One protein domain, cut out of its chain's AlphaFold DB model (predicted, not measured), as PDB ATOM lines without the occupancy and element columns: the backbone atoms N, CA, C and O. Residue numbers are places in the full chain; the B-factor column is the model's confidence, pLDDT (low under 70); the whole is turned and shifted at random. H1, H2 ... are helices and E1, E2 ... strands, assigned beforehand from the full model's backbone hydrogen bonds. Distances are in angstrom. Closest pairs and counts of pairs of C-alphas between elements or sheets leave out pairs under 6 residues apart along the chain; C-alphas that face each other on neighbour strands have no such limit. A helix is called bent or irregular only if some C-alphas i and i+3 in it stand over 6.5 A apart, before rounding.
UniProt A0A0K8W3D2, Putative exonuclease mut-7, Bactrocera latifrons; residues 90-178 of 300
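Overview. This is residues 90 to 178 of the 300 residues of the protein "Putative exonuclease mut-7" of Bactrocera latifrons (UniProt A0A0K8W3D2). Short strands lie in the middle of this domain, the parallel pair E2 and E3 with E1 near E2, and helices lie toward both ends of its long axis. H2 and H3 lie toward one end; H1 and H4 lie toward the other, where H4 begins near Leu 98 of H1 and runs off across it, and residues 169 to 178 extend the long axis past H4. The printed part has 89 residues with four named helices and three named strands, in the order H1, E1, H2, E2, H3, E3, H4, and its class is mixed, helices and strands. It is compact, with a radius of gyration of the C-alphas of 12.5 A and spans of 35 by 27 by 23 A.

Arrangement. H1, residues 93 to 104, comes closest to E1, residues 108 to 111, at the C-alphas of Ser 99 and Cys 109, 5.8 A apart. E1 pairs with no named strand, but E1 and E2, residues 130 to 133, are near each other, with 7 pairs of C-alphas within 10 A. The closest C-alphas of H1 and E2 are those of Leu 95 and Thr 133, 7.0 A apart. H2, residues 117 to 127, comes closest to E2 at the C-alphas of Ala 124 and Tyr 130, 6.7 A apart. H3, residues 137 to 142, is close to H2 but not clearly touching it, with the C-alphas of Val 121 and Phe 141 7.9 A apart. E2 and E3, residues 150 to 152, are parallel neighbours at 29 degrees, with N 151 and O 131 at 3.0 A and N 133 and O 151 at 3.2 A, within hydrogen-bond range. E2, H3 and E3 form a strand-helix-strand unit, two parallel neighbour strands with a helix between them along the chain, and its crossover is right-handed. The closest C-alphas of H3 and E3 are those of Tyr 138 and Leu 152, 6.4 A apart. H4, residues 158 to 168, touches H1, with the C-alphas of Leu 98 and Ser 158 4.7 A apart; the two are only just about perpendicular, at 71 degrees. H4 is apart from E1, E2, H2 and H3. In H2, H3 and H4 every O i to N i+4 pair is within hydrogen-bond range; in H1 it is 5 of 8.

Along the chain. H1 begins at C-alpha 93, (152.652, 126.677, 163.977), and measures 17.9 A; it is irregular, with C-alphas 94 and 97 7.9 A apart. E1 measures 10.3 A, H2 15.4 A, E2 9.8 A, H3 8.7 A and E3 6.8 A. E2 begins at C-alpha 130, (157.784, 124.616, 150.229). H4 measures 15.1 A and ends at C-alpha 168, (163.021, 113.709, 149.798).

Size, cuts and confidence. The two C-alphas farthest apart are those of Lys 143 and Glu 175, 37.1 A. The printed part has no cut, and no link is long; the link from H3 to E3 is short, the others are tight. The mean pLDDT of the printed part is 90.5, and residue 115 alone is under 70.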
ATOM      1  N   ILE A  90     158.194 127.315 154.538       96.44
ATOM      2  CA  ILE A  90     157.275 127.915 155.505       96.44
ATOM      3  C   ILE A  90     156.682 126.774 156.339       96.44
ATOM      4  O   ILE A  90     155.913 125.972 155.819       96.44
ATOM      5  N   CYS A  91     157.024 126.707 157.623       94.81
ATOM      6  CA  CYS A  91     156.380 125.820 158.586       94.81
ATOM      7  C   CYS A  91     155.076 126.422 159.109       94.81
ATOM      8  O   CYS A  91     154.987 127.621 159.395       94.81
ATOM      9  N   ASP A  92     154.088 125.565 159.340       88.25
ATOM     10  CA  ASP A  92     152.965 125.902 160.202       88.25
ATOM     11  C   ASP A  92     153.374 126.042 161.689       88.25
ATOM     12  O   ASP A  92     154.514 125.791 162.088       88.25
ATOM     13  N   ARG A  93     152.425 126.461 162.537       85.94
ATOM     14  CA  ARG A  93     152.652 126.677 163.977       85.94
ATOM     15  C   ARG A  93     152.979 125.393 164.757       85.94
ATOM     16  O   ARG A  93     153.645 125.468 165.788       85.94
ATOM     17  N   MET A  94     152.514 124.235 164.290       85.06
ATOM     18  CA  MET A  94     152.737 122.932 164.927       85.06
ATOM     19  C   MET A  94     154.135 122.376 164.608       85.06
ATOM     20  O   MET A  94     154.639 121.514 165.324       85.06
ATOM     21  N   LEU A  95     154.788 122.905 163.568       92.06
ATOM     22  CA  LEU A  95     156.127 122.535 163.104       92.06
ATOM     23  C   LEU A  95     157.232 123.503 163.583       92.06
ATOM     24  O   LEU A  95     158.288 123.613 162.960       92.06
ATOM     25  N   TYR A  96     157.035 124.168 164.728       91.44
ATOM     26  CA  TYR A  96     158.036 125.050 165.359       91.44
ATOM     27  C   TYR A  96     159.324 124.331 165.813       91.44
ATOM     28  O   TYR A  96     160.389 124.941 165.910       91.44
ATOM     29  N   GLY A  97     159.252 123.028 166.109       93.56
ATOM     30  CA  GLY A  97     160.452 122.214 166.342       93.56
ATOM     31  C   GLY A  97     161.253 122.040 165.050       93.56
ATOM     32  O   GLY A  97     162.438 122.356 164.995       93.56
ATOM     33  N   LEU A  98     160.565 121.627 163.985       95.38
ATOM     34  CA  LEU A  98     161.132 121.433 162.653       95.38
ATOM     35  C   LEU A  98     161.737 122.717 162.065       95.38
ATOM     36  O   LEU A  98     162.835 122.673 161.517       95.38
ATOM     37  N   SER A  99     161.081 123.873 162.223       96.56
ATOM     38  CA  SER A  99     161.614 125.147 161.714       96.56
ATOM     39  C   SER A  99     162.976 125.494 162.323       96.56
ATOM     40  O   SER A  99     163.836 126.043 161.635       96.56
ATOM     41  N   LYS A 100     163.210 125.147 163.595       96.25
ATOM     42  CA  LYS A 100     164.512 125.330 164.246       96.25
ATOM     43  C   LYS A 100     165.559 124.370 163.717       96.25
ATOM     44  O   LYS A 100     166.648 124.834 163.403       96.25
ATOM     45  N   GLU A 101     165.243 123.082 163.610       97.31
ATOM     46  CA  GLU A 101     166.194 122.091 163.096       97.31
ATOM     47  C   GLU A 101     166.616 122.431 161.653       97.31
ATOM     48  O   GLU A 101     167.809 122.463 161.367       97.31
ATOM     49  N   LEU A 102     165.683 122.854 160.787       97.25
ATOM     50  CA  LEU A 102     166.009 123.376 159.451       97.25
ATOM     51  C   LEU A 102     166.923 124.619 159.517       97.25
ATOM     52  O   LEU A 102     167.929 124.687 158.812       97.25
ATOM     53  N   ARG A 103     166.637 125.594 160.393       97.62
ATOM     54  CA  ARG A 103     167.479 126.801 160.544       97.62
ATOM     55  C   ARG A 103     168.878 126.512 161.101       97.62
ATOM     56  O   ARG A 103     169.803 127.250 160.765       97.62
ATOM     57  N   LYS A 104     169.073 125.459 161.912       96.56
ATOM     58  CA  LYS A 104     170.423 125.028 162.336       96.56
ATOM     59  C   LYS A 104     171.288 124.643 161.135       96.56
ATOM     60  O   LYS A 104     172.488 124.882 161.160       96.56
ATOM     61  N   LEU A 105     170.674 124.128 160.072       95.62
ATOM     62  CA  LEU A 105     171.328 123.774 158.810       95.62
ATOM     63  C   LEU A 105     171.485 124.962 157.840       95.62
ATOM     64  O   LEU A 105     171.838 124.769 156.684       95.62
ATOM     65  N   GLY A 106     171.175 126.190 158.275       94.88
ATOM     66  CA  GLY A 106     171.220 127.394 157.435       94.88
ATOM     67  C   GLY A 106     170.024 127.590 156.504       94.88
ATOM     68  O   GLY A 106     169.942 128.593 155.789       94.88
ATOM     69  N   ILE A 107     169.062 126.670 156.533       96.44
ATOM     70  CA  ILE A 107     167.910 126.678 155.636       96.44
ATOM     71  C   ILE A 107     166.953 127.821 156.009       96.44
ATOM     72  O   ILE A 107     166.534 127.970 157.161       96.44
ATOM     73  N   ASP A 108     166.571 128.614 155.007       97.12
ATOM     74  CA  ASP A 108     165.596 129.702 155.118       97.12
ATOM     75  C   ASP A 108     164.181 129.125 155.346       97.12
ATOM     76  O   ASP A 108     163.471 128.756 154.408       97.12
ATOM     77  N   CYS A 109     163.765 129.041 156.612       97.50
ATOM     78  CA  CYS A 109     162.488 128.479 157.044       97.50
ATOM     79  C   CYS A 109     161.677 129.510 157.845       97.50
ATOM     80  O   CYS A 109     162.040 129.871 158.968       97.50
ATOM     81  N   MET A 110     160.562 129.989 157.292       95.38
ATOM     82  CA  MET A 110     159.629 130.895 157.979       95.38
ATOM     83  C   MET A 110     158.588 130.127 158.802       95.38
ATOM     84  O   MET A 110     158.417 128.926 158.633       95.38
ATOM     85  N   GLU A 111     157.872 130.825 159.683       93.00
ATOM     86  CA  GLU A 111     156.758 130.277 160.470       93.00
ATOM     87  C   GLU A 111     155.469 131.061 160.226       93.00
ATOM     88  O   GLU A 111     155.493 132.294 160.130       93.00
ATOM     89  N   ILE A 112     154.340 130.350 160.207       90.06
ATOM     90  CA  ILE A 112     152.996 130.934 160.240       90.06
ATOM     91  C   ILE A 112     152.674 131.355 161.682       90.06
ATOM     92  O   ILE A 112     152.267 130.547 162.515       90.06
ATOM     93  N   ILE A 113     152.879 132.641 161.980       78.69
ATOM     94  CA  ILE A 113     152.779 133.224 163.334       78.69
ATOM     95  C   ILE A 113     151.352 133.731 163.641       78.69
ATOM     96  O   ILE A 113     151.005 133.955 164.801       78.69
ATOM     97  N   LYS A 114     150.511 133.912 162.612       73.19
ATOM     98  CA  LYS A 114     149.109 134.367 162.693       73.19
ATOM     99  C   LYS A 114     148.286 133.747 161.562       73.19
ATOM    100  O   LYS A 114     148.852 133.443 160.515       73.19
ATOM    101  N   ASP A 115     146.962 133.713 161.703       69.94
ATOM    102  CA  ASP A 115     146.016 133.187 160.698       69.94
ATOM    103  C   ASP A 115     145.846 134.070 159.440       69.94
ATOM    104  O   ASP A 115     144.850 133.991 158.725       69.94
ATOM    105  N   ASN A 116     146.845 134.895 159.107       80.69
ATOM    106  CA  ASN A 116     146.922 135.580 157.818       80.69
ATOM    107  C   ASN A 116     147.503 134.627 156.758       80.69
ATOM    108  O   ASN A 116     148.619 134.808 156.268       80.69
ATOM    109  N   LEU A 117     146.756 133.566 156.449       86.06
ATOM    110  CA  LEU A 117     147.208 132.491 155.567       86.06
ATOM    111  C   LEU A 117     147.540 132.996 154.154       86.06
ATOM    112  O   LEU A 117     148.527 132.566 153.558       86.06
ATOM    113  N   SER A 118     146.760 133.952 153.639       89.12
ATOM    114  CA  SER A 118     146.950 134.541 152.309       89.12
ATOM    115  C   SER A 118     148.297 135.257 152.168       89.12
ATOM    116  O   SER A 118     148.942 135.135 151.128       89.12
ATOM    117  N   HIS A 119     148.782 135.929 153.218       92.06
ATOM    118  CA  HIS A 119     150.121 136.520 153.231       92.06
ATOM    119  C   HIS A 119     151.219 135.463 153.034       92.06
ATOM    120  O   HIS A 119     152.082 135.632 152.174       92.06
ATOM    121  N   TYR A 120     151.162 134.353 153.776       92.88
ATOM    122  CA  TYR A 120     152.157 133.278 153.672       92.88
ATOM    123  C   TYR A 120     152.077 132.522 152.344       92.88
ATOM    124  O   TYR A 120     153.114 132.235 151.752       92.88
ATOM    125  N   VAL A 121     150.871 132.276 151.824       92.44
ATOM    126  CA  VAL A 121     150.663 131.704 150.483       92.44
ATOM    127  C   VAL A 121     151.268 132.601 149.397       92.44
ATOM    128  O   VAL A 121     151.944 132.106 148.498       92.44
ATOM    129  N   ASN A 122     151.097 133.922 149.489       94.25
ATOM    130  CA  ASN A 122     151.693 134.860 148.534       94.25
ATOM    131  C   ASN A 122     153.230 134.883 148.611       94.25
ATOM    132  O   ASN A 122     153.889 134.999 147.578       94.25
ATOM    133  N   ILE A 123     153.812 134.726 149.808       95.38
ATOM    134  CA  ILE A 123     155.262 134.537 149.974       95.38
ATOM    135  C   ILE A 123     155.705 133.208 149.344       95.38
ATOM    136  O   ILE A 123     156.669 133.208 148.583       95.38
ATOM    137  N   ALA A 124     154.997 132.103 149.606       95.62
ATOM    138  CA  ALA A 124     155.323 130.787 149.053       95.62
ATOM    139  C   ALA A 124     155.353 130.798 147.519       95.62
ATOM    140  O   ALA A 124     156.337 130.357 146.930       95.62
ATOM    141  N   LYS A 125     154.342 131.410 146.881       94.81
ATOM    142  CA  LYS A 125     154.298 131.606 145.423       94.81
ATOM    143  C   LYS A 125     155.468 132.441 144.908       94.81
ATOM    144  O   LYS A 125     156.155 132.021 143.985       94.81
ATOM    145  N   ARG A 126     155.697 133.620 145.498       95.56
ATOM    146  CA  ARG A 126     156.712 134.580 145.027       95.56
ATOM    147  C   ARG A 126     158.144 134.067 145.188       95.56
ATOM    148  O   ARG A 126     158.992 134.368 144.359       95.56
ATOM    149  N   GLU A 127     158.423 133.351 146.272       95.38
ATOM    150  CA  GLU A 127     159.773 132.897 146.639       95.38
ATOM    151  C   GLU A 127     159.993 131.395 146.404       95.38
ATOM    152  O   GLU A 127     161.005 130.863 146.853       95.38
ATOM    153  N   ASN A 128     159.056 130.723 145.724       93.88
ATOM    154  CA  ASN A 128     159.061 129.280 145.460       93.88
ATOM    155  C   ASN A 128     159.345 128.438 146.725       93.88
ATOM    156  O   ASN A 128     160.201 127.552 146.724       93.88
ATOM    157  N   ARG A 129     158.671 128.763 147.838       97.00
ATOM    158  CA  ARG A 129     158.876 128.072 149.123       97.00
ATOM    159  C   ARG A 129     157.985 126.845 149.238       97.00
ATOM    160  O   ARG A 129     156.788 126.924 148.973       97.00
ATOM    161  N   TYR A 130     158.547 125.772 149.779       96.38
ATOM    162  CA  TYR A 130     157.784 124.616 150.229       96.38
ATOM    163  C   TYR A 130     156.996 124.970 151.497       96.38
ATOM    164  O   TYR A 130     157.561 125.459 152.480       96.38
ATOM    165  N   VAL A 131     155.694 124.714 151.501       95.44
ATOM    166  CA  VAL A 131     154.835 124.835 152.678       95.44
ATOM    167  C   VAL A 131     154.771 123.487 153.382       95.44
ATOM    168  O   VAL A 131     154.368 122.478 152.802       95.44
ATOM    169  N   LEU A 132     155.185 123.489 154.646       94.81
ATOM    170  CA  LEU A 132     155.193 122.330 155.523       94.81
ATOM    171  C   LEU A 132     154.030 122.454 156.500       94.81
ATOM    172  O   LEU A 132     153.935 123.435 157.244       94.81
ATOM    173  N   THR A 133     153.164 121.449 156.529       90.88
ATOM    174  CA  THR A 133     152.076 121.369 157.504       90.88
ATOM    175  C   THR A 133     151.834 119.935 157.936       90.88
ATOM    176  O   THR A 133     152.222 118.999 157.244       90.88
ATOM    177  N   ARG A 134     151.209 119.765 159.098       85.06
ATOM    178  CA  ARG A 134     150.846 118.462 159.669       85.06
ATOM    179  C   ARG A 134     149.374 118.375 160.077       85.06
ATOM    180  O   ARG A 134     149.018 117.547 160.914       85.06
ATOM    181  N   ASP A 135     148.541 119.270 159.551       84.44
ATOM    182  CA  ASP A 135     147.106 119.320 159.826       84.44
ATOM    183  C   ASP A 135     146.265 119.518 158.555       84.44
ATOM    184  O   ASP A 135     146.765 119.509 157.428       84.44
ATOM    185  N   THR A 136     144.954 119.679 158.747       83.69
ATOM    186  CA  THR A 136     143.938 119.794 157.691       83.69
ATOM    187  C   THR A 136     144.123 120.994 156.756       83.69
ATOM    188  O   THR A 136     143.447 121.077 155.730       83.69
ATOM    189  N   ARG A 137     145.060 121.912 157.033       87.31
ATOM    190  CA  ARG A 137     145.451 122.958 156.077       87.31
ATOM    191  C   ARG A 137     146.177 122.403 154.853       87.31
ATOM    192  O   ARG A 137     146.249 123.115 153.857       87.31
ATOM    193  N   TYR A 138     146.663 121.161 154.874       89.38
ATOM    194  CA  TYR A 138     147.291 120.530 153.708       89.38
ATOM    195  C   TYR A 138     146.389 120.566 152.461       89.38
ATOM    196  O   TYR A 138     146.787 121.108 151.430       89.38
ATOM    197  N   ASP A 139     145.134 120.130 152.589       88.62
ATOM    198  CA  ASP A 139     144.157 120.139 151.488       88.62
ATOM    199  C   ASP A 139     143.766 121.556 151.046       88.62
ATOM    200  O   ASP A 139     143.314 121.772 149.919       88.62
ATOM    201  N   LEU A 140     143.922 122.545 151.932       89.56
ATOM    202  CA  LEU A 140     143.737 123.957 151.610       89.56
ATOM    203  C   LEU A 140     144.934 124.506 150.824       89.56
ATOM    204  O   LEU A 140     144.733 125.249 149.865       89.56
ATOM    205  N   PHE A 141     146.163 124.119 151.173       91.00
ATOM    206  CA  PHE A 141     147.356 124.497 150.416       91.00
ATOM    207  C   PHE A 141     147.356 123.879 149.014       91.00
ATOM    208  O   PHE A 141     147.583 124.613 148.055       91.00
ATOM    209  N   LEU A 142     146.991 122.598 148.863       90.75
ATOM    210  CA  LEU A 142     146.879 121.927 147.555       90.75
ATOM    211  C   LEU A 142     145.897 122.603 146.580       90.75
ATOM    212  O   LEU A 142     146.054 122.487 145.370       90.75
ATOM    213  N   LYS A 143     144.892 123.331 147.080       91.44
ATOM    214  CA  LYS A 143     143.935 124.084 146.243       91.44
ATOM    215  C   LYS A 143     144.479 125.422 145.736       91.44
ATOM    216  O   LYS A 143     143.851 126.044 144.884       91.44
ATOM    217  N   ILE A 144     145.585 125.913 146.301       92.75
ATOM    218  CA  ILE A 144     146.066 127.289 146.090       92.75
ATOM    219  C   ILE A 144     147.527 127.322 145.610       92.75
ATOM    220  O   ILE A 144     147.926 128.291 144.959       92.75
ATOM    221  N   LEU A 145     148.314 126.290 145.913       91.19
ATOM    222  CA  LEU A 145     149.723 126.107 145.563       91.19
ATOM    223  C   LEU A 145     149.898 124.817 144.737       91.19
ATOM    224  O   LEU A 145     149.113 123.886 144.913       91.19
ATOM    225  N   PRO A 146     150.931 124.722 143.877       89.69
ATOM    226  CA  PRO A 146     151.310 123.465 143.232       89.69
ATOM    227  C   PRO A 146     151.510 122.342 144.255       89.69
ATOM    228  O   PRO A 146     152.083 122.572 145.321       89.69
ATOM    229  N   GLN A 147     151.114 121.114 143.913       84.50
ATOM    230  CA  GLN A 147     151.296 119.947 144.787       84.50
ATOM    231  C   GLN A 147     152.767 119.743 145.186       84.50
ATOM    232  O   GLN A 147     153.054 119.409 146.331       84.50
ATOM    233  N   THR A 148     153.700 120.033 144.278       83.75
ATOM    234  CA  THR A 148     155.149 119.987 144.521       83.75
ATOM    235  C   THR A 148     155.639 120.997 145.566       83.75
ATOM    236  O   THR A 148     156.712 120.804 146.123       83.75
ATOM    237  N   GLN A 149     154.876 122.047 145.893       89.94
ATOM    238  CA  GLN A 149     155.210 122.976 146.980       89.94
ATOM    239  C   GLN A 149     154.624 122.558 148.338       89.94
ATOM    240  O   GLN A 149     154.957 123.181 149.341       89.94
ATOM    241  N   CYS A 150     153.770 121.537 148.418       92.12
ATOM    242  CA  CYS A 150     153.031 121.192 149.637       92.12
ATOM    243  C   CYS A 150     153.515 119.857 150.213       92.12
ATOM    244  O   CYS A 150     153.325 118.819 149.585       92.12
ATOM    245  N   LEU A 151     154.087 119.855 151.423       90.81
ATOM    246  CA  LEU A 151     154.514 118.626 152.109       90.81
ATOM    247  C   LEU A 151     153.685 118.387 153.383       90.81
ATOM    248  O   LEU A 151     153.622 119.255 154.261       90.81
ATOM    249  N   LEU A 152     153.087 117.195 153.494       89.44
ATOM    250  CA  LEU A 152     152.336 116.745 154.672       89.44
ATOM    251  C   LEU A 152     153.271 116.029 155.652       89.44
ATOM    252  O   LEU A 152     153.547 114.842 155.516       89.44
ATOM    253  N   ILE A 153     153.760 116.746 156.655       89.69
ATOM    254  CA  ILE A 153     154.772 116.237 157.580       89.69
ATOM    255  C   ILE A 153     154.169 115.217 158.569       89.69
ATOM    256  O   ILE A 153     153.244 115.570 159.308       89.69
ATOM    257  N   PRO A 154     154.706 113.979 158.648       83.38
ATOM    258  CA  PRO A 154     154.258 112.973 159.614       83.38
ATOM    259  C   PRO A 154     154.478 113.378 161.081       83.38
ATOM    260  O   PRO A 154     155.275 114.267 161.403       83.38
ATOM    261  N   ASN A 155     153.800 112.684 162.001       83.75
ATOM    262  CA  ASN A 155     153.916 112.896 163.450       83.75
ATOM    263  C   ASN A 155     155.193 112.266 164.047       83.75
ATOM    264  O   ASN A 155     155.130 111.434 164.948       83.75
ATOM    265  N   ASP A 156     156.339 112.673 163.516       86.38
ATOM    266  CA  ASP A 156     157.677 112.247 163.918       86.38
ATOM    267  C   ASP A 156     158.379 113.270 164.828       86.38
ATOM    268  O   ASP A 156     157.889 114.380 165.062       86.38
ATOM    269  N   THR A 157     159.565 112.908 165.332       90.19
ATOM    270  CA  THR A 157     160.472 113.867 165.981       90.19
ATOM    271  C   THR A 157     160.965 114.897 164.961       90.19
ATOM    272  O   THR A 157     161.081 114.608 163.769       90.19
ATOM    273  N   SER A 158     161.313 116.109 165.406       92.62
ATOM    274  CA  SER A 158     161.811 117.155 164.497       92.62
ATOM    275  C   SER A 158     163.114 116.772 163.785       92.62
ATOM    276  O   SER A 158     163.367 117.265 162.690       92.62
ATOM    277  N   VAL A 159     163.912 115.881 164.381       91.88
ATOM    278  CA  VAL A 159     165.126 115.313 163.776       91.88
ATOM    279  C   VAL A 159     164.765 114.418 162.590       91.88
ATOM    280  O   VAL A 159     165.222 114.674 161.479       91.88
ATOM    281  N   GLU A 160     163.879 113.436 162.783       90.25
ATOM    282  CA  GLU A 160     163.431 112.548 161.700       90.25
ATOM    283  C   GLU A 160     162.709 113.316 160.586       90.25
ATOM    284  O   GLU A 160     162.938 113.070 159.404       90.25
ATOM    285  N   GLN A 161     161.901 114.322 160.939       92.25
ATOM    286  CA  GLN A 161     161.269 115.211 159.960       92.25
ATOM    287  C   GLN A 161     162.305 115.934 159.078       92.25
ATOM    288  O   GLN A 161     162.106 116.028 157.866       92.25
ATOM    289  N   VAL A 162     163.426 116.401 159.646       94.31
ATOM    290  CA  VAL A 162     164.530 117.001 158.874       94.31
ATOM    291  C   VAL A 162     165.222 115.976 157.981       94.31
ATOM    292  O   VAL A 162     165.387 116.243 156.790       94.31
ATOM    293  N   LEU A 163     165.586 114.802 158.511       90.00
ATOM    294  CA  LEU A 163     166.228 113.737 157.728       90.00
ATOM    295  C   LEU A 163     165.364 113.340 156.522       90.00
ATOM    296  O   LEU A 163     165.858 113.238 155.397       90.00
ATOM    297  N   ASN A 164     164.057 113.190 156.742       88.06
ATOM    298  CA  ASN A 164     163.081 112.866 155.710       88.06
ATOM    299  C   ASN A 164     162.988 113.964 154.637       88.06
ATOM    300  O   ASN A 164     163.012 113.651 153.449       88.06
ATOM    301  N   ILE A 165     162.965 115.247 155.015       91.31
ATOM    302  CA  ILE A 165     162.929 116.369 154.057       91.31
ATOM    303  C   ILE A 165     164.222 116.464 153.229       91.31
ATOM    304  O   ILE A 165     164.150 116.636 152.011       91.31
ATOM    305  N   ILE A 166     165.397 116.311 153.853       90.81
ATOM    306  CA  ILE A 166     166.702 116.364 153.162       90.81
ATOM    307  C   ILE A 166     166.850 115.216 152.155       90.81
ATOM    308  O   ILE A 166     167.410 115.410 151.074       90.81
ATOM    309  N   ARG A 167     166.347 114.022 152.496       87.00
ATOM    310  CA  ARG A 167     166.325 112.853 151.602       87.00
ATOM    311  C   ARG A 167     165.295 113.005 150.477       87.00
ATOM    312  O   ARG A 167     165.595 112.649 149.343       87.00
ATOM    313  N   LEU A 168     164.106 113.539 150.774       86.19
ATOM    314  CA  LEU A 168     163.021 113.709 149.798       86.19
ATOM    315  C   LEU A 168     163.371 114.714 148.697       86.19
ATOM    316  O   LEU A 168     163.155 114.430 147.522       86.19
ATOM    317  N   LEU A 169     163.890 115.879 149.086       87.19
ATOM    318  CA  LEU A 169     164.181 117.002 148.187       87.19
ATOM    319  C   LEU A 169     165.650 117.050 147.728       87.19
ATOM    320  O   LEU A 169     166.089 118.069 147.207       87.19
ATOM    321  N   ASP A 170     166.408 115.981 147.991       86.31
ATOM    322  CA  ASP A 170     167.856 115.858 147.776       86.31
ATOM    323  C   ASP A 170     168.678 117.112 148.145       86.31
ATOM    324  O   ASP A 170     169.533 117.595 147.405       86.31
ATOM    325  N   ILE A 171     168.418 117.667 149.329       89.56
ATOM    326  CA  ILE A 171     169.116 118.876 149.780       89.56
ATOM    327  C   ILE A 171     170.567 118.509 150.118       89.56
ATOM    328  O   ILE A 171     170.816 117.514 150.808       89.56
ATOM    329  N   LYS A 172     171.517 119.320 149.647       89.25
ATOM    330  CA  LYS A 172     172.928 119.284 150.056       89.25
ATOM    331  C   LYS A 172     173.178 120.387 151.078       89.25
ATOM    332  O   LYS A 172     172.684 121.502 150.908       89.25
ATOM    333  N   ILE A 173     173.896 120.052 152.145       89.06
ATOM    334  CA  ILE A 173     174.191 120.940 153.272       89.06
ATOM    335  C   ILE A 173     175.704 120.981 153.439       89.06
ATOM    336  O   ILE A 173     176.346 119.937 153.541       89.06
ATOM    337  N   TYR A 174     176.256 122.185 153.496       85.69
ATOM    338  CA  TYR A 174     177.687 122.419 153.634       85.69
ATOM    339  C   TYR A 174     177.973 123.021 155.013       85.69
ATOM    340  O   TYR A 174     177.127 123.707 155.592       85.69
ATOM    341  N   GLU A 175     179.162 122.778 155.568       85.19
ATOM    342  CA  GLU A 175     179.501 123.230 156.928       85.19
ATOM    343  C   GLU A 175     179.422 124.759 157.080       85.19
ATOM    344  O   GLU A 175     178.980 125.274 158.110       85.19
ATOM    345  N   ASN A 176     179.748 125.497 156.013       86.69
ATOM    346  CA  ASN A 176     179.624 126.955 155.940       86.69
ATOM    347  C   ASN A 176     178.170 127.475 155.937       86.69
ATOM    348  O   ASN A 176     177.955 128.676 156.127       86.69
ATOM    349  N   ASN A 177     177.169 126.601 155.771       88.50
ATOM    350  CA  ASN A 177     175.759 126.941 155.951       88.50
ATOM    351  C   ASN A 177     175.310 126.846 157.413       88.50
ATOM    352  O   ASN A 177     174.300 127.454 157.783       88.50
ATOM    353  N   LEU A 178     176.014 126.091 158.259       92.75
ATOM    354  CA  LEU A 178     175.524 125.765 159.592       92.75
ATOM    355  C   LEU A 178     175.376 127.016 160.466       92.75
ATOM    356  O   LEU A 178     176.225 127.906 160.506       92.75
TER     357      LEU A 178